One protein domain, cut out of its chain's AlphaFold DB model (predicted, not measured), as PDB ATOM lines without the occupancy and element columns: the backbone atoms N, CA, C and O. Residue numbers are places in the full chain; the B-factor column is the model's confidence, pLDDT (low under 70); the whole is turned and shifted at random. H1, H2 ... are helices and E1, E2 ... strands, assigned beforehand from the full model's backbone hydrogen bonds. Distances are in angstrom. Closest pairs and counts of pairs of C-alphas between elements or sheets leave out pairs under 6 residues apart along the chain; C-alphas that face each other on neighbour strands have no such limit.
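AT A GLANCE: This is residues 209 to 346 of the 346 residues of the protein "Tyrosinase_Cu-bd domain-containing protein" of Batrachochytrium salamandrivorans (UniProt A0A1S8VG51). Two long helices, H4 and H5, meet near their last turns as a wide L, and much of the rest is loop. Two short helices, H1 and H2, pack on H4, H2 on its residues 288 to 296 and H1 on its residues 293 to 297, H3 sits near the first end of H4, and the link between H2 and H3 loops out and runs back beside H4; residues 209 to 228, a long stretch with no named element, lead in to H1. The printed part has 138 residues, with five named helices and one named strand in the order H1, H2, H3, H4, E1, H5, and E1 pairs with no named strand. The class is mostly helix, but under half of the residues are in named elements. The whole is only just compact, close to loose, with a radius of gyration of the C-alphas of 17.1 A and spans of 52 by 35 by 29 A.

HOW THE PARTS SIT: H4, residues 278 to 301, is the longest helix by residues and the hub, touching three other helices. H5, residues 324 to 345, only just touches it, with 3 pairs of C-alphas within 8 A, by residues 294 to 298 of H4 and 337 to 341 of H5 alone. The closest C-alphas of the two are those of Phe 297 and Phe 341, 6.8 A apart, and their lines are about perpendicular at 74 degrees. H2, residues 238 to 242, touches H4 at its residues 288 to 296 alone, with 11 pairs of C-alphas within 8 A; the closest C-alphas, of Pro 238 and Asn 289, are 5.5 A apart. H1, residues 229 to 233, touches H4 at its residues 293 to 297 alone, and the closest C-alphas, of Val 233 and Ala 293, are 5.6 A apart. H1 and H2 only just touch, with 3 pairs of C-alphas within 8 A, and touch only at the corner by their link; the closest C-alphas are those of Ile 232 and Pro 238, 5.3 A apart. H1 is close to H5 but not clearly touching, the closest C-alphas being those of Val 233 and Ile 345 at 6.8 A. H3, residues 268 to 273, is close to H4 but not clearly touching; the closest C-alphas, of Ala 271 and Met 281, are 7.5 A apart, and the two run opposite ways at a steep tilt of 41 degrees. H2 and H5 are apart, and H3 is apart from H1, H2 and H5. E1, residues 319 to 321, is apart from the five helices. In H1, H2, H3, H4 and H5 every O i to N i+4 pair is within hydrogen-bond range.

IN THESE COORDINATES: H4 runs 33.6 A from C-alpha 278 at (170.577, 280.389, 111.279) to C-alpha 301 at (169.983, 297.716, 140.071). H5 runs 31.3 A and ends with C-alpha 345 at (178.383, 293.376, 131.299). H1 begins with C-alpha 229 at (173.004, 289.018, 138.772). From first to last C-alpha, H1 is 6.4 A long, H2 5.5 A, H3 8.7 A and E1 7.0 A.

THE WHOLE: The C-alphas farthest apart, of Asn 210 and Asp 278, are 53.0 A from each other. The printed part has no cut and ends at Asn 346, the chain's last residue. The links H2 to H3, with 25 residues, and H4 to E1, with 17, are long; those from H1 to H2, H3 to H4 and E1 to H5 are tight. The mean pLDDT of the printed part is 75.9, and 44 residues are under 70: residues 209 to 236, 238, 240 to 246 and 311 to 318.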
ATOM      1  N   TRP A 209     149.656 317.340 136.254       44.72
ATOM      2  CA  TRP A 209     149.866 318.205 137.403       44.72
ATOM      3  C   TRP A 209     150.401 319.549 136.919       44.72
ATOM      4  O   TRP A 209     151.460 319.620 136.306       44.72
ATOM      5  N   ASN A 210     149.662 320.619 137.217       42.69
ATOM      6  CA  ASN A 210     150.051 322.008 136.976       42.69
ATOM      7  C   ASN A 210     151.498 322.285 137.432       42.69
ATOM      8  O   ASN A 210     151.736 322.560 138.609       42.69
ATOM      9  N   GLY A 211     152.450 322.226 136.497       41.59
ATOM     10  CA  GLY A 211     153.751 322.899 136.551       41.59
ATOM     11  C   GLY A 211     154.663 322.619 137.750       41.59
ATOM     12  O   GLY A 211     155.570 323.413 137.994       41.59
ATOM     13  N   ARG A 212     154.471 321.543 138.526       40.94
ATOM     14  CA  ARG A 212     155.444 321.176 139.565       40.94
ATOM     15  C   ARG A 212     156.565 320.357 138.942       40.94
ATOM     16  O   ARG A 212     156.373 319.190 138.619       40.94
ATOM     17  N   LEU A 213     157.723 321.002 138.810       40.59
ATOM     18  CA  LEU A 213     159.007 320.400 138.456       40.59
ATOM     19  C   LEU A 213     159.176 319.055 139.175       40.59
ATOM     20  O   LEU A 213     159.161 318.999 140.410       40.59
ATOM     21  N   HIS A 214     159.354 317.976 138.411       42.09
ATOM     22  CA  HIS A 214     159.864 316.734 138.973       42.09
ATOM     23  C   HIS A 214     161.276 317.025 139.489       42.09
ATOM     24  O   HIS A 214     162.204 317.257 138.720       42.09
ATOM     25  N   GLN A 215     161.420 317.077 140.813       36.19
ATOM     26  CA  GLN A 215     162.714 317.217 141.467       36.19
ATOM     27  C   GLN A 215     163.623 316.088 140.969       36.19
ATOM     28  O   GLN A 215     163.188 314.934 140.969       36.19
ATOM     29  N   LYS A 216     164.851 316.427 140.547       36.00
ATOM     30  CA  LYS A 216     165.906 315.480 140.156       36.00
ATOM     31  C   LYS A 216     166.045 314.455 141.289       36.00
ATOM     32  O   LYS A 216     166.655 314.746 142.315       36.00
ATOM     33  N   ARG A 217     165.387 313.299 141.177       41.41
ATOM     34  CA  ARG A 217     165.589 312.210 142.132       41.41
ATOM     35  C   ARG A 217     166.946 311.639 141.769       41.41
ATOM     36  O   ARG A 217     167.116 311.185 140.643       41.41
ATOM     37  N   SER A 218     167.911 311.724 142.680       41.91
ATOM     38  CA  SER A 218     169.140 310.951 142.549       41.91
ATOM     39  C   SER A 218     168.731 309.496 142.330       41.91
ATOM     40  O   SER A 218     168.053 308.897 143.167       41.91
ATOM     41  N   LEU A 219     169.063 308.947 141.163       51.88
ATOM     42  CA  LEU A 219     168.980 307.513 140.939       51.88
ATOM     43  C   LEU A 219     170.140 306.909 141.716       51.88
ATOM     44  O   LEU A 219     171.248 306.778 141.212       51.88
ATOM     45  N   GLU A 220     169.908 306.639 142.995       52.44
ATOM     46  CA  GLU A 220     170.861 305.875 143.779       52.44
ATOM     47  C   GLU A 220     170.795 304.423 143.306       52.44
ATOM     48  O   GLU A 220     169.774 303.746 143.452       52.44
ATOM     49  N   TYR A 221     171.891 303.961 142.709       53.81
ATOM     50  CA  TYR A 221     172.129 302.547 142.466       53.81
ATOM     51  C   TYR A 221     172.282 301.846 143.821       53.81
ATOM     52  O   TYR A 221     173.206 302.131 144.586       53.81
ATOM     53  N   VAL A 222     171.353 300.948 144.148       56.97
ATOM     54  CA  VAL A 222     171.320 300.250 145.440       56.97
ATOM     55  C   VAL A 222     171.523 298.762 145.176       56.97
ATOM     56  O   VAL A 222     170.576 298.024 144.927       56.97
ATOM     57  N   SER A 223     172.773 298.304 145.259       52.78
ATOM     58  CA  SER A 223     173.187 296.919 144.971       52.78
ATOM     59  C   SER A 223     172.896 295.902 146.091       52.78
ATOM     60  O   SER A 223     173.537 294.854 146.175       52.78
ATOM     61  N   THR A 224     171.961 296.175 147.007       46.84
ATOM     62  CA  THR A 224     171.874 295.427 148.279       46.84
ATOM     63  C   THR A 224     171.190 294.056 148.196       46.84
ATOM     64  O   THR A 224     171.189 293.321 149.187       46.84
ATOM     65  N   ALA A 225     170.644 293.647 147.047       47.12
ATOM     66  CA  ALA A 225     170.044 292.322 146.895       47.12
ATOM     67  C   ALA A 225     171.091 291.278 146.461       47.12
ATOM     68  O   ALA A 225     171.552 291.292 145.322       47.12
ATOM     69  N   ARG A 226     171.410 290.331 147.364       48.00
ATOM     70  CA  ARG A 226     172.129 289.073 147.070       48.00
ATOM     71  C   ARG A 226     171.317 288.199 146.103       48.00
ATOM     72  O   ARG A 226     170.695 287.223 146.510       48.00
ATOM     73  N   LEU A 227     171.322 288.547 144.829       50.81
ATOM     74  CA  LEU A 227     171.010 287.646 143.728       50.81
ATOM     75  C   LEU A 227     172.216 287.663 142.800       50.81
ATOM     76  O   LEU A 227     172.852 288.700 142.628       50.81
ATOM     77  N   ASP A 228     172.559 286.495 142.269       57.31
ATOM     78  CA  ASP A 228     173.696 286.287 141.375       57.31
ATOM     79  C   ASP A 228     173.367 286.896 140.002       57.31
ATOM     80  O   ASP A 228     173.033 286.204 139.044       57.31
ATOM     81  N   ALA A 229     173.315 288.229 139.958       55.19
ATOM     82  CA  ALA A 229     173.004 289.018 138.772       55.19
ATOM     83  C   ALA A 229     174.028 288.763 137.653       55.19
ATOM     84  O   ALA A 229     173.674 288.830 136.475       55.19
ATOM     85  N   GLU A 230     175.240 288.343 138.038       59.06
ATOM     86  CA  GLU A 230     176.296 287.896 137.136       59.06
ATOM     87  C   GLU A 230     175.780 286.713 136.313       59.06
ATOM     88  O   GLU A 230     175.798 286.772 135.090       59.06
ATOM     89  N   LYS A 231     175.156 285.713 136.955       62.34
ATOM     90  CA  LYS A 231     174.553 284.563 136.259       62.34
ATOM     91  C   LYS A 231     173.393 284.898 135.330       62.34
ATOM     92  O   LYS A 231     173.137 284.106 134.433       62.34
ATOM     93  N   ILE A 232     172.650 285.984 135.550       63.44
ATOM     94  CA  ILE A 232     171.528 286.353 134.667       63.44
ATOM     95  C   ILE A 232     172.064 287.000 133.398       63.44
ATOM     96  O   ILE A 232     171.623 286.657 132.306       63.44
ATOM     97  N   VAL A 233     173.020 287.916 133.538       62.44
ATOM     98  CA  VAL A 233     173.642 288.600 132.400       62.44
ATOM     99  C   VAL A 233     174.575 287.666 131.631       62.44
ATOM    100  O   VAL A 233     174.588 287.696 130.404       62.44
ATOM    101  N   SER A 234     175.307 286.797 132.331       66.44
ATOM    102  CA  SER A 234     176.209 285.810 131.737       66.44
ATOM    103  C   SER A 234     175.513 284.493 131.368       66.44
ATOM    104  O   SER A 234     176.186 283.527 130.999       66.44
ATOM    105  N   ALA A 235     174.191 284.395 131.538       66.38
ATOM    106  CA  ALA A 235     173.441 283.211 131.141       66.38
ATOM    107  C   ALA A 235     173.525 283.009 129.627       66.38
ATOM    108  O   ALA A 235     173.485 283.964 128.857       66.38
ATOM    109  N   ALA A 236     173.529 281.747 129.193       68.69
ATOM    110  CA  ALA A 236     173.377 281.418 127.775       68.69
ATOM    111  C   ALA A 236     172.025 281.908 127.209       68.69
ATOM    112  O   ALA A 236     171.934 282.250 126.032       68.69
ATOM    113  N   ASP A 237     170.991 281.974 128.057       73.00
ATOM    114  CA  ASP A 237     169.681 282.554 127.746       73.00
ATOM    115  C   ASP A 237     169.161 283.386 128.948       73.00
ATOM    116  O   ASP A 237     168.436 282.875 129.810       73.00
ATOM    117  N   PRO A 238     169.534 284.678 129.054       68.31
ATOM    118  CA  PRO A 238     169.054 285.592 130.095       68.31
ATOM    119  C   PRO A 238     167.529 285.708 130.163       68.31
ATOM    120  O   PRO A 238     166.984 286.028 131.220       68.31
ATOM    121  N   TYR A 239     166.828 285.429 129.062       72.75
ATOM    122  CA  TYR A 239     165.374 285.410 129.018       72.75
ATOM    123  C   TYR A 239     164.815 284.216 129.806       72.75
ATOM    124  O   TYR A 239     163.907 284.367 130.628       72.75
ATOM    125  N   ALA A 240     165.409 283.033 129.631       64.94
ATOM    126  CA  ALA A 240     165.080 281.844 130.412       64.94
ATOM    127  C   ALA A 240     165.497 281.975 131.892       64.94
ATOM    128  O   ALA A 240     164.774 281.527 132.778       64.94
ATOM    129  N   HIS A 241     166.633 282.619 132.180       56.62
ATOM    130  CA  HIS A 241     167.178 282.726 133.542       56.62
ATOM    131  C   HIS A 241     166.606 283.893 134.371       56.62
ATOM    132  O   HIS A 241     166.467 283.768 135.591       56.62
ATOM    133  N   GLY A 242     166.233 285.008 133.739       56.25
ATOM    134  CA  GLY A 242     165.701 286.203 134.408       56.25
ATOM    135  C   GLY A 242     164.307 286.027 135.018       56.25
ATOM    136  O   GLY A 242     163.944 286.738 135.955       56.25
ATOM    137  N   THR A 243     163.544 285.043 134.537       54.78
ATOM    138  CA  THR A 243     162.197 284.715 135.039       54.78
ATOM    139  C   THR A 243     162.220 283.810 136.277       54.78
ATOM    140  O   THR A 243     161.278 283.821 137.068       54.78
ATOM    141  N   ILE A 244     163.312 283.066 136.498       51.62
ATOM    142  CA  ILE A 244     163.432 282.050 137.561       51.62
ATOM    143  C   ILE A 244     163.783 282.676 138.926       51.62
ATOM    144  O   ILE A 244     163.455 282.113 139.969       51.62
ATOM    145  N   SER A 245     164.393 283.867 138.951       58.19
ATOM    146  CA  SER A 245     164.752 284.584 140.190       58.19
ATOM    147  C   SER A 245     163.660 285.529 140.721       58.19
ATOM    148  O   SER A 245     163.854 286.148 141.766       58.19
ATOM    149  N   MET A 246     162.528 285.673 140.010       61.72
ATOM    150  CA  MET A 246     161.457 286.660 140.268       61.72
ATOM    151  C   MET A 246     161.930 288.129 140.359       61.72
ATOM    152  O   MET A 246     161.194 288.999 140.840       61.72
ATOM    153  N   ILE A 247     163.146 288.450 139.894       74.38
ATOM    154  CA  ILE A 247     163.592 289.845 139.767       74.38
ATOM    155  C   ILE A 247     162.684 290.561 138.779       74.38
ATOM    156  O   ILE A 247     162.149 291.616 139.115       74.38
ATOM    157  N   THR A 248     162.478 289.958 137.615       83.56
ATOM    158  CA  THR A 248     161.543 290.420 136.596       83.56
ATOM    159  C   THR A 248     160.281 289.566 136.670       83.56
ATOM    160  O   THR A 248     160.391 288.335 136.696       83.56
ATOM    161  N   PRO A 249     159.083 290.175 136.740       85.06
ATOM    162  CA  PRO A 249     157.839 289.420 136.737       85.06
ATOM    163  C   PRO A 249     157.728 288.538 135.485       85.06
ATOM    164  O   PRO A 249     158.166 288.959 134.409       85.06
ATOM    165  N   PRO A 250     157.109 287.349 135.586       83.62
ATOM    166  CA  PRO A 250     156.751 286.570 134.411       83.62
ATOM    167  C   PRO A 250     155.927 287.404 133.430       83.62
ATOM    168  O   PRO A 250     155.146 288.269 133.832       83.62
ATOM    169  N   GLY A 251     156.055 287.103 132.139       82.50
ATOM    170  CA  GLY A 251     155.429 287.899 131.088       82.50
ATOM    171  C   GLY A 251     153.904 288.014 131.187       82.50
ATOM    172  O   GLY A 251     153.364 288.983 130.678       82.50
ATOM    173  N   TYR A 252     153.227 287.081 131.859       83.69
ATOM    174  CA  TYR A 252     151.774 287.078 132.062       83.69
ATOM    175  C   TYR A 252     151.311 287.781 133.351       83.69
ATOM    176  O   TYR A 252     150.115 287.980 133.551       83.69
ATOM    177  N   ASP A 253     152.218 288.138 134.267       85.81
ATOM    178  CA  ASP A 253     151.832 288.755 135.538       85.81
ATOM    179  C   ASP A 253     151.439 290.220 135.323       85.81
ATOM    180  O   ASP A 253     152.297 291.075 135.125       85.81
ATOM    181  N   ARG A 254     150.146 290.541 135.401       85.00
ATOM    182  CA  ARG A 254     149.635 291.924 135.337       85.00
ATOM    183  C   ARG A 254     149.474 292.600 136.697       85.00
ATOM    184  O   ARG A 254     149.192 293.796 136.744       85.00
ATOM    185  N   SER A 255     149.669 291.868 137.793       83.69
ATOM    186  CA  SER A 255     149.467 292.369 139.155       83.69
ATOM    187  C   SER A 255     150.621 293.254 139.630       83.69
ATOM    188  O   SER A 255     150.402 294.256 140.314       83.69
ATOM    189  N   ASN A 256     151.857 292.943 139.229       83.00
ATOM    190  CA  ASN A 256     153.018 293.736 139.610       83.00
ATOM    191  C   ASN A 256     153.145 295.010 138.758       83.00
ATOM    192  O   ASN A 256     153.769 295.010 137.701       83.00
ATOM    193  N   LYS A 257     152.605 296.129 139.242       79.38
ATOM    194  CA  LYS A 257     152.710 297.434 138.563       79.38
ATOM    195  C   LYS A 257     153.987 298.230 138.903       79.38
ATOM    196  O   LYS A 257     154.068 299.402 138.570       79.38
ATOM    197  N   HIS A 258     154.979 297.628 139.569       79.19
ATOM    198  CA  HIS A 258     156.209 298.323 140.001       79.19
ATOM    199  C   HIS A 258     157.449 297.951 139.193       79.19
ATOM    200  O   HIS A 258     158.432 298.684 139.212       79.19
ATOM    201  N   LYS A 259     157.412 296.810 138.504       85.81
ATOM    202  CA  LYS A 259     158.525 296.288 137.716       85.81
ATOM    203  C   LYS A 259     158.116 296.123 136.262       85.81
ATOM    204  O   LYS A 259     156.968 295.768 135.980       85.81
ATOM    205  N   ILE A 260     159.059 296.357 135.357       89.94
ATOM    206  CA  ILE A 260     158.867 296.155 133.917       89.94
ATOM    207  C   ILE A 260     159.125 294.690 133.541       89.94
ATOM    208  O   ILE A 260     159.907 294.009 134.199       89.94
ATOM    209  N   ARG A 261     158.461 294.185 132.503       90.25
ATOM    210  CA  ARG A 261     158.666 292.844 131.934       90.25
ATOM    211  C   ARG A 261     159.572 292.921 130.719       90.25
ATOM    212  O   ARG A 261     159.592 293.932 130.021       90.25
ATOM    213  N   CYS A 262     160.250 291.814 130.440       91.06
ATOM    214  CA  CYS A 262     160.888 291.621 129.146       91.06
ATOM    215  C   CYS A 262     159.825 291.581 128.038       91.06
ATOM    216  O   CYS A 262     158.763 290.978 128.221       91.06
ATOM    217  N   ALA A 263     160.125 292.197 126.893       92.50
ATOM    218  CA  ALA A 263     159.302 292.078 125.692       92.50
ATOM    219  C   ALA A 263     159.187 290.606 125.279       92.50
ATOM    220  O   ALA A 263     160.169 289.871 125.354       92.50
ATOM    221  N   THR A 264     158.005 290.163 124.851       92.06
ATOM    222  CA  THR A 264     157.813 288.750 124.515       92.06
ATOM    223  C   THR A 264     158.627 288.372 123.279       92.06
ATOM    224  O   THR A 264     158.563 289.062 122.259       92.06
ATOM    225  N   ARG A 265     159.365 287.258 123.361       90.25
ATOM    226  CA  ARG A 265     160.155 286.735 122.237       90.25
ATOM    227  C   ARG A 265     159.292 286.450 121.018       90.25
ATOM    228  O   ARG A 265     158.160 285.978 121.129       90.25
ATOM    229  N   ILE A 266     159.880 286.677 119.854       91.75
ATOM    230  CA  ILE A 266     159.336 286.266 118.569       91.75
ATOM    231  C   ILE A 266     159.327 284.727 118.524       91.75
ATOM    232  O   ILE A 266     160.379 284.111 118.733       91.75
ATOM    233  N   PRO A 267     158.178 284.081 118.268       90.75
ATOM    234  CA  PRO A 267     158.093 282.624 118.184       90.75
ATOM    235  C   PRO A 267     158.990 282.038 117.078       90.75
ATOM    236  O   PRO A 267     159.136 282.642 116.014       90.75
ATOM    237  N   ASP A 268     159.594 280.867 117.321       90.31
ATOM    238  CA  ASP A 268     160.464 280.186 116.340       90.31
ATOM    239  C   ASP A 268     159.717 279.860 115.039       90.31
ATOM    240  O   ASP A 268     160.247 280.075 113.952       90.31
ATOM    241  N   ASP A 269     158.472 279.388 115.134       89.25
ATOM    242  CA  ASP A 269     157.628 279.078 113.974       89.25
ATOM    243  C   ASP A 269     157.395 280.321 113.106       89.25
ATOM    244  O   ASP A 269     157.500 280.253 111.884       89.25
ATOM    245  N   PHE A 270     157.161 281.474 113.734       88.19
ATOM    246  CA  PHE A 270     157.010 282.733 113.017       88.19
ATOM    247  C   PHE A 270     158.319 283.176 112.353       88.19
ATOM    248  O   PHE A 270     158.319 283.623 111.208       88.19
ATOM    249  N   ALA A 271     159.452 283.052 113.043       88.94
ATOM    250  CA  ALA A 271     160.746 283.402 112.463       88.94
ATOM    251  C   ALA A 271     161.094 282.507 111.253       88.94
ATOM    252  O   ALA A 271     161.623 282.996 110.251       88.94
ATOM    253  N   LEU A 272     160.707 281.229 111.295       86.56
ATOM    254  CA  LEU A 272     160.817 280.306 110.164       86.56
ATOM    255  C   LEU A 272     159.865 280.670 109.011       86.56
ATOM    256  O   LEU A 272     160.280 280.625 107.853       86.56
ATOM    257  N   GLU A 273     158.623 281.087 109.290       87.00
ATOM    258  CA  GLU A 273     157.704 281.633 108.269       87.00
ATOM    259  C   GLU A 273     158.291 282.874 107.578       87.00
ATOM    260  O   GLU A 273     158.118 283.070 106.375       87.00
ATOM    261  N   MET A 274     159.045 283.678 108.330       85.50
ATOM    262  CA  MET A 274     159.793 284.833 107.834       85.50
ATOM    263  C   MET A 274     161.084 284.465 107.083       85.50
ATOM    264  O   MET A 274     161.803 285.373 106.668       85.50
ATOM    265  N   GLN A 275     161.368 283.170 106.899       87.88
ATOM    266  CA  GLN A 275     162.544 282.635 106.204       87.88
ATOM    267  C   GLN A 275     163.877 283.082 106.817       87.88
ATOM    268  O   GLN A 275     164.845 283.325 106.098       87.88
ATOM    269  N   TYR A 276     163.932 283.206 108.143       88.88
ATOM    270  CA  TYR A 276     165.189 283.501 108.819       88.88
ATOM    271  C   TYR A 276     166.142 282.318 108.686       88.88
ATOM    272  O   TYR A 276     165.777 281.180 108.981       88.88
ATOM    273  N   ASP A 277     167.368 282.603 108.261       89.56
ATOM    274  CA  ASP A 277     168.457 281.638 108.332       89.56
ATOM    275  C   ASP A 277     169.030 281.549 109.757       89.56
ATOM    276  O   ASP A 277     168.674 282.321 110.654       89.56
ATOM    277  N   ASP A 278     169.947 280.605 109.973       90.94
ATOM    278  CA  ASP A 278     170.577 280.389 111.279       90.94
ATOM    279  C   ASP A 278     171.288 281.646 111.807       90.94
ATOM    280  O   ASP A 278     171.320 281.881 113.015       90.94
ATOM    281  N   THR A 279     171.833 282.482 110.919       90.69
ATOM    282  CA  THR A 279     172.537 283.711 111.310       90.69
ATOM    283  C   THR A 279     171.548 284.749 111.826       90.69
ATOM    284  O   THR A 279     171.749 285.311 112.903       90.69
ATOM    285  N   MET A 280     170.444 284.955 111.106       88.62
ATOM    286  CA  MET A 280     169.360 285.841 111.525       88.62
ATOM    287  C   MET A 280     168.700 285.352 112.814       88.62
ATOM    288  O   MET A 280     168.381 286.160 113.685       88.62
ATOM    289  N   MET A 281     168.523 284.037 112.972       90.50
ATOM    290  CA  MET A 281     167.992 283.451 114.204       90.50
ATOM    291  C   MET A 281     168.909 283.711 115.399       90.50
ATOM    292  O   MET A 281     168.433 284.127 116.458       90.50
ATOM    293  N   LEU A 282     170.219 283.508 115.241       89.88
ATOM    294  CA  LEU A 282     171.200 283.798 116.289       89.88
ATOM    295  C   LEU A 282     171.216 285.281 116.655       89.88
ATOM    296  O   LEU A 282     171.237 285.613 117.841       89.88
ATOM    297  N   GLN A 283     171.161 286.162 115.657       88.25
ATOM    298  CA  GLN A 283     171.099 287.602 115.874       88.25
ATOM    299  C   GLN A 283     169.823 287.997 116.633       88.25
ATOM    300  O   GLN A 283     169.918 288.628 117.683       88.25
ATOM    301  N   LEU A 284     168.650 287.538 116.184       90.06
ATOM    302  CA  LEU A 284     167.373 287.765 116.867       90.06
ATOM    303  C   LEU A 284     167.436 287.321 118.333       90.06
ATOM    304  O   LEU A 284     167.031 288.058 119.230       90.06
ATOM    305  N   ARG A 285     167.962 286.116 118.595       90.62
ATOM    306  CA  ARG A 285     168.053 285.586 119.963       90.62
ATOM    307  C   ARG A 285     169.051 286.370 120.805       90.62
ATOM    308  O   ARG A 285     168.779 286.611 121.976       90.62
ATOM    309  N   SER A 286     170.170 286.801 120.227       87.75
ATOM    310  CA  SER A 286     171.139 287.664 120.904       87.75
ATOM    311  C   SER A 286     170.521 289.009 121.300       87.75
ATOM    312  O   SER A 286     170.677 289.441 122.443       87.75
ATOM    313  N   GLU A 287     169.759 289.631 120.400       88.44
ATOM    314  CA  GLU A 287     169.073 290.901 120.647       88.44
ATOM    315  C   GLU A 287     168.007 290.771 121.744       88.44
ATOM    316  O   GLU A 287     168.031 291.531 122.714       88.44
ATOM    317  N   GLU A 288     167.117 289.780 121.655       89.81
ATOM    318  CA  GLU A 288     166.093 289.513 122.677       89.81
ATOM    319  C   GLU A 288     166.707 289.243 124.057       89.81
ATOM    320  O   GLU A 288     166.240 289.771 125.073       89.81
ATOM    321  N   ASN A 289     167.786 288.456 124.092       87.31
ATOM    322  CA  ASN A 289     168.526 288.153 125.309       87.31
ATOM    323  C   ASN A 289     169.142 289.414 125.915       87.31
ATOM    324  O   ASN A 289     168.988 289.653 127.112       87.31
ATOM    325  N   GLY A 290     169.794 290.246 125.097       87.12
ATOM    326  CA  GLY A 290     170.391 291.503 125.541       87.12
ATOM    327  C   GLY A 290     169.355 292.493 126.076       87.12
ATOM    328  O   GLY A 290     169.596 293.162 127.080       87.12
ATOM    329  N   GLN A 291     168.176 292.556 125.454       89.50
ATOM    330  CA  GLN A 291     167.086 293.423 125.905       89.50
ATOM    331  C   GLN A 291     166.467 292.932 127.213       89.50
ATOM    332  O   GLN A 291     166.252 293.725 128.127       89.50
ATOM    333  N   CYS A 292     166.252 291.623 127.364       88.38
ATOM    334  CA  CYS A 292     165.755 291.090 128.627       88.38
ATOM    335  C   CYS A 292     166.800 291.186 129.750       88.38
ATOM    336  O   CYS A 292     166.447 291.500 130.887       88.38
ATOM    337  N   ALA A 293     168.090 291.010 129.446       87.31
ATOM    338  CA  ALA A 293     169.176 291.272 130.390       87.31
ATOM    339  C   ALA A 293     169.161 292.730 130.877       87.31
ATOM    340  O   ALA A 293     169.273 292.972 132.079       87.31
ATOM    341  N   PHE A 294     168.930 293.688 129.977       89.81
ATOM    342  CA  PHE A 294     168.777 295.099 130.331       89.81
ATOM    343  C   PHE A 294     167.555 295.352 131.232       89.81
ATOM    344  O   PHE A 294     167.671 296.015 132.261       89.81
ATOM    345  N   THR A 295     166.394 294.764 130.924       90.25
ATOM    346  CA  THR A 295     165.204 294.829 131.795       90.25
ATOM    347  C   THR A 295     165.472 294.234 133.183       90.25
ATOM    348  O   THR A 295     165.105 294.831 134.199       90.25
ATOM    349  N   ASN A 296     166.146 293.082 133.249       86.00
ATOM    350  CA  ASN A 296     166.541 292.457 134.511       86.00
ATOM    351  C   ASN A 296     167.460 293.377 135.322       86.00
ATOM    352  O   ASN A 296     167.250 293.537 136.526       86.00
ATOM    353  N   PHE A 297     168.432 294.010 134.661       86.44
ATOM    354  CA  PHE A 297     169.335 294.970 135.282       86.44
ATOM    355  C   PHE A 297     168.585 296.177 135.850       86.44
ATOM    356  O   PHE A 297     168.831 296.539 136.994       86.44
ATOM    357  N   ILE A 298     167.615 296.740 135.121       88.94
ATOM    358  CA  ILE A 298     166.780 297.845 135.620       88.94
ATOM    359  C   ILE A 298     166.044 297.442 136.901       88.94
ATOM    360  O   ILE A 298     166.168 298.108 137.930       88.94
ATOM    361  N   ASN A 299     165.299 296.334 136.847       87.00
ATOM    362  CA  ASN A 299     164.475 295.861 137.962       87.00
ATOM    363  C   ASN A 299     165.290 295.511 139.216       87.00
ATOM    364  O   ASN A 299     164.743 295.506 140.323       87.00
ATOM    365  N   TRP A 300     166.564 295.157 139.042       82.12
ATOM    366  CA  TRP A 300     167.476 294.802 140.124       82.12
ATOM    367  C   TRP A 300     168.287 295.996 140.634       82.12
ATOM    368  O   TRP A 300     168.251 296.286 141.827       82.12
ATOM    369  N   GLY A 301     169.011 296.674 139.743       80.56
ATOM    370  CA  GLY A 301     169.983 297.716 140.071       80.56
ATOM    371  C   GLY A 301     169.346 299.040 140.488       80.56
ATOM    372  O   GLY A 301     169.950 299.804 141.243       80.56
ATOM    373  N   TYR A 302     168.102 299.286 140.065       84.00
ATOM    374  CA  TYR A 302     167.375 300.513 140.381       84.00
ATOM    375  C   TYR A 302     166.021 300.219 141.039       84.00
ATOM    376  O   TYR A 302     164.968 300.484 140.461       84.00
ATOM    377  N   PRO A 303     165.993 299.738 142.294       73.94
ATOM    378  CA  PRO A 303     164.743 299.385 142.975       73.94
ATOM    379  C   PRO A 303     163.799 300.580 143.207       73.94
ATOM    380  O   PRO A 303     162.615 300.388 143.466       73.94
ATOM    381  N   GLN A 304     164.319 301.812 143.144       76.00
ATOM    382  CA  GLN A 304     163.537 303.050 143.258       76.00
ATOM    383  C   GLN A 304     163.116 303.629 141.901       76.00
ATOM    384  O   GLN A 304     162.331 304.581 141.856       76.00
ATOM    385  N   TYR A 305     163.645 303.088 140.803       82.62
ATOM    386  CA  TYR A 305     163.285 303.525 139.467       82.62
ATOM    387  C   TYR A 305     161.863 303.073 139.142       82.62
ATOM    388  O   TYR A 305     161.504 301.906 139.285       82.62
ATOM    389  N   LYS A 306     161.046 304.027 138.701       79.50
ATOM    390  CA  LYS A 306     159.702 303.777 138.190       79.50
ATOM    391  C   LYS A 306     159.697 304.172 136.725       79.50
ATOM    392  O   LYS A 306     159.820 305.357 136.420       79.50
ATOM    393  N   SER A 307     159.568 303.187 135.837       82.75
ATOM    394  CA  SER A 307     159.354 303.481 134.420       82.75
ATOM    395  C   SER A 307     158.067 304.288 134.261       82.75
ATOM    396  O   SER A 307     157.074 304.028 134.939       82.75
ATOM    397  N   HIS A 308     158.077 305.272 133.364       78.94
ATOM    398  CA  HIS A 308     156.947 306.182 133.163       78.94
ATOM    399  C   HIS A 308     155.752 305.525 132.447       78.94
ATOM    400  O   HIS A 308     154.703 306.154 132.300       78.94
ATOM    401  N   VAL A 309     155.907 304.271 132.013       75.62
ATOM    402  CA  VAL A 309     154.815 303.421 131.509       75.62
ATOM    403  C   VAL A 309     154.041 302.742 132.638       75.62
ATOM    404  O   VAL A 309     152.965 302.196 132.417       75.62
ATOM    405  N   LEU A 310     154.589 302.750 133.855       74.56
ATOM    406  CA  LEU A 310     153.953 302.175 135.030       74.56
ATOM    407  C   LEU A 310     153.264 303.287 135.834       74.56
ATOM    408  O   LEU A 310     153.931 304.244 136.241       74.56
ATOM    409  N   PRO A 311     151.951 303.183 136.104       64.19
ATOM    410  CA  PRO A 311     151.257 304.170 136.920       64.19
ATOM    411  C   PRO A 311     151.871 304.217 138.321       64.19
ATOM    412  O   PRO A 311     152.121 303.189 138.955       64.19
ATOM    413  N   SER A 312     152.145 305.426 138.813       59.16
ATOM    414  CA  SER A 312     152.871 305.606 140.072       59.16
ATOM    415  C   SER A 312     151.962 305.545 141.307       59.16
ATOM    416  O   SER A 312     152.465 305.325 142.417       59.16
ATOM    417  N   SER A 313     150.648 305.707 141.100       59.81
ATOM    418  CA  SER A 313     149.572 305.690 142.094       59.81
ATOM    419  C   SER A 313     148.234 305.256 141.469       59.81
ATOM    420  O   SER A 313     148.091 305.245 140.249       59.81
ATOM    421  N   ALA A 314     147.237 304.928 142.301       56.16
ATOM    422  CA  ALA A 314     145.887 304.584 141.835       56.16
ATOM    423  C   ALA A 314     145.159 305.751 141.134       56.16
ATOM    424  O   ALA A 314     144.206 305.510 140.401       56.16
ATOM    425  N   ASP A 315     145.623 306.988 141.334       55.34
ATOM    426  CA  ASP A 315     145.061 308.187 140.710       55.34
ATOM    427  C   ASP A 315     145.687 308.471 139.327       55.34
ATOM    428  O   ASP A 315     145.115 309.211 138.529       55.34
ATOM    429  N   ASP A 316     146.813 307.835 138.976       62.75
ATOM    430  CA  ASP A 316     147.496 307.977 137.680       62.75
ATOM    431  C   ASP A 316     146.852 307.109 136.585       62.75
ATOM    432  O   ASP A 316     147.493 306.262 135.968       62.75
ATOM    433  N   THR A 317     145.557 307.303 136.350       58.59
ATOM    434  CA  THR A 317     144.774 306.507 135.381       58.59
ATOM    435  C   THR A 317     144.726 307.106 133.972       58.59
ATOM    436  O   THR A 317     144.139 306.511 133.072       58.59
ATOM    437  N   GLY A 318     145.327 308.283 133.767       66.19
ATOM    438  CA  GLY A 318     145.352 308.992 132.486       66.19
ATOM    439  C   GLY A 318     146.740 309.054 131.851       66.19
ATOM    440  O   GLY A 318     147.744 308.741 132.489       66.19
ATOM    441  N   PHE A 319     146.785 309.506 130.597       73.06
ATOM    442  CA  PHE A 319     148.026 309.801 129.885       73.06
ATOM    443  C   PHE A 319     148.156 311.292 129.593       73.06
ATOM    444  O   PHE A 319     147.174 311.968 129.279       73.06
ATOM    445  N   THR A 320     149.383 311.803 129.656       79.19
ATOM    446  CA  THR A 320     149.699 313.202 129.336       79.19
ATOM    447  C   THR A 320     150.893 313.303 128.412       79.19
ATOM    448  O   THR A 320     151.794 312.472 128.477       79.19
ATOM    449  N   SER A 321     150.904 314.316 127.544       83.31
ATOM    450  CA  SER A 321     152.027 314.573 126.643       83.31
ATOM    451  C   SER A 321     153.294 314.915 127.422       83.31
ATOM    452  O   SER A 321     153.268 315.749 128.325       83.31
ATOM    453  N   ILE A 322     154.406 314.306 127.023       85.44
ATOM    454  CA  ILE A 322     155.730 314.569 127.581       85.44
ATOM    455  C   ILE A 322     156.241 315.909 127.042       85.44
ATOM    456  O   ILE A 322     156.284 316.142 125.831       85.44
ATOM    457  N   THR A 323     156.663 316.804 127.928       87.44
ATOM    458  CA  THR A 323     157.313 318.066 127.544       87.44
ATOM    459  C   THR A 323     158.762 317.836 127.099       87.44
ATOM    460  O   THR A 323     159.369 316.817 127.417       87.44
ATOM    461  N   ASN A 324     159.363 318.790 126.383       87.12
ATOM    462  CA  ASN A 324     160.770 318.670 125.969       87.12
ATOM    463  C   ASN A 324     161.734 318.575 127.164       87.12
ATOM    464  O   ASN A 324     162.736 317.870 127.085       87.12
ATOM    465  N   GLU A 325     161.425 319.261 128.268       88.06
ATOM    466  CA  GLU A 325     162.216 319.202 129.502       88.06
ATOM    467  C   GLU A 325     162.140 317.813 130.150       88.06
ATOM    468  O   GLU A 325     163.160 317.237 130.519       88.06
ATOM    469  N   GLU A 326     160.941 317.232 130.236       86.25
ATOM    470  CA  GLU A 326     160.765 315.872 130.755       86.25
ATOM    471  C   GLU A 326     161.447 314.830 129.872       86.25
ATOM    472  O   GLU A 326     162.102 313.932 130.396       86.25
ATOM    473  N   LEU A 327     161.345 314.971 128.547       87.62
ATOM    474  CA  LEU A 327     162.011 314.072 127.608       87.62
ATOM    475  C   LEU A 327     163.534 314.103 127.787       87.62
ATOM    476  O   LEU A 327     164.159 313.047 127.834       87.62
ATOM    477  N   ALA A 328     164.121 315.293 127.942       88.62
ATOM    478  CA  ALA A 328     165.552 315.440 128.200       88.62
ATOM    479  C   ALA A 328     165.970 314.749 129.512       88.62
ATOM    480  O   ALA A 328     166.967 314.029 129.537       88.62
ATOM    481  N   ASN A 329     165.168 314.890 130.574       87.19
ATOM    482  CA  ASN A 329     165.414 314.208 131.849       87.19
ATOM    483  C   ASN A 329     165.302 312.675 131.731       87.19
ATOM    484  O   ASN A 329     166.049 311.942 132.386       87.19
ATOM    485  N   TYR A 330     164.378 312.172 130.904       88.38
ATOM    486  CA  TYR A 330     164.264 310.738 130.628       88.38
ATOM    487  C   TYR A 330     165.483 310.213 129.878       88.38
ATOM    488  O   TYR A 330     166.012 309.178 130.267       88.38
ATOM    489  N   TYR A 331     165.978 310.935 128.873       90.94
ATOM    490  CA  TYR A 331     167.184 310.532 128.148       90.94
ATOM    491  C   TYR A 331     168.430 310.541 129.044       90.94
ATOM    492  O   TYR A 331     169.147 309.549 129.049       90.94
ATOM    493  N   GLU A 332     168.620 311.551 129.905       91.06
ATOM    494  CA  GLU A 332     169.720 311.560 130.898       91.06
ATOM    495  C   GLU A 332     169.644 310.339 131.837       91.06
ATOM    496  O   GLU A 332     170.651 309.689 132.141       91.06
ATOM    497  N   THR A 333     168.429 309.989 132.271       90.12
ATOM    498  CA  THR A 333     168.183 308.786 133.079       90.12
ATOM    499  C   THR A 333     168.544 307.517 132.310       90.12
ATOM    500  O   THR A 333     169.216 306.638 132.848       90.12
ATOM    501  N   TYR A 334     168.118 307.405 131.053       93.19
ATOM    502  CA  TYR A 334     168.367 306.224 130.233       93.19
ATOM    503  C   TYR A 334     169.838 306.062 129.880       93.19
ATOM    504  O   TYR A 334     170.347 304.950 129.977       93.19
ATOM    505  N   ASP A 335     170.536 307.149 129.557       93.25
ATOM    506  CA  ASP A 335     171.981 307.145 129.327       93.25
ATOM    507  C   ASP A 335     172.735 306.635 130.560       93.25
ATOM    508  O   ASP A 335     173.638 305.811 130.430       93.25
ATOM    509  N   THR A 336     172.318 307.056 131.760       91.56
ATOM    510  CA  THR A 336     172.899 306.577 133.026       91.56
ATOM    511  C   THR A 336     172.695 305.068 133.185       91.56
ATOM    512  O   THR A 336     173.661 304.329 133.364       91.56
ATOM    513  N   ILE A 337     171.455 304.588 133.039       91.62
ATOM    514  CA  ILE A 337     171.119 303.160 133.167       91.62
ATOM    515  C   ILE A 337     171.865 302.316 132.122       91.62
ATOM    516  O   ILE A 337     172.355 301.232 132.433       91.62
ATOM    517  N   ILE A 338     171.964 302.796 130.880       92.50
ATOM    518  CA  ILE A 338     172.674 302.104 129.797       92.50
ATOM    519  C   ILE A 338     174.179 302.077 130.061       92.50
ATOM    520  O   ILE A 338     174.803 301.038 129.857       92.50
ATOM    521  N   SER A 339     174.763 303.182 130.526       90.94
ATOM    522  CA  SER A 339     176.182 303.254 130.888       90.94
ATOM    523  C   SER A 339     176.524 302.271 132.006       90.94
ATOM    524  O   SER A 339     177.500 301.524 131.896       90.94
ATOM    525  N   ASP A 340     175.703 302.225 133.054       89.44
ATOM    526  CA  ASP A 340     175.891 301.309 134.176       89.44
ATOM    527  C   ASP A 340     175.701 299.851 133.734       89.44
ATOM    528  O   ASP A 340     176.512 298.997 134.083       89.44
ATOM    529  N   PHE A 341     174.698 299.565 132.894       88.19
ATOM    530  CA  PHE A 341     174.506 298.233 132.317       88.19
ATOM    531  C   PHE A 341     175.711 297.803 131.477       88.19
ATOM    532  O   PHE A 341     176.239 296.714 131.667       88.19
ATOM    533  N   ASN A 342     176.191 298.666 130.579       87.62
ATOM    534  CA  ASN A 342     177.351 298.367 129.744       87.62
ATOM    535  C   ASN A 342     178.620 298.180 130.586       87.62
ATOM    536  O   ASN A 342     179.444 297.336 130.260       87.62
ATOM    537  N   SER A 343     178.777 298.930 131.677       85.94
ATOM    538  CA  SER A 343     179.893 298.750 132.616       85.94
ATOM    539  C   SER A 343     179.770 297.469 133.441       85.94
ATOM    540  O   SER A 343     180.769 296.965 133.933       85.94
ATOM    541  N   TYR A 344     178.550 296.961 133.621       80.81
ATOM    542  CA  TYR A 344     178.274 295.731 134.356       80.81
ATOM    543  C   TYR A 344     178.510 294.466 133.519       80.81
ATOM    544  O   TYR A 344     178.885 293.434 134.064       80.81
ATOM    545  N   ILE A 345     178.255 294.530 132.207       77.12
ATOM    546  CA  ILE A 345     178.383 293.376 131.299       77.12
ATOM    547  C   ILE A 345     179.780 293.233 130.665       77.12
ATOM    548  O   ILE A 345     180.038 292.213 130.026       77.12
ATOM    549  N   ASN A 346     180.634 294.254 130.795       72.31
ATOM    550  CA  ASN A 346     182.029 294.283 130.332       72.31
ATOM    551  C   ASN A 346     182.981 294.014 131.498       72.31
ATOM    552  O   ASN A 346     184.022 293.363 131.255       72.31
TER     553      ASN A 346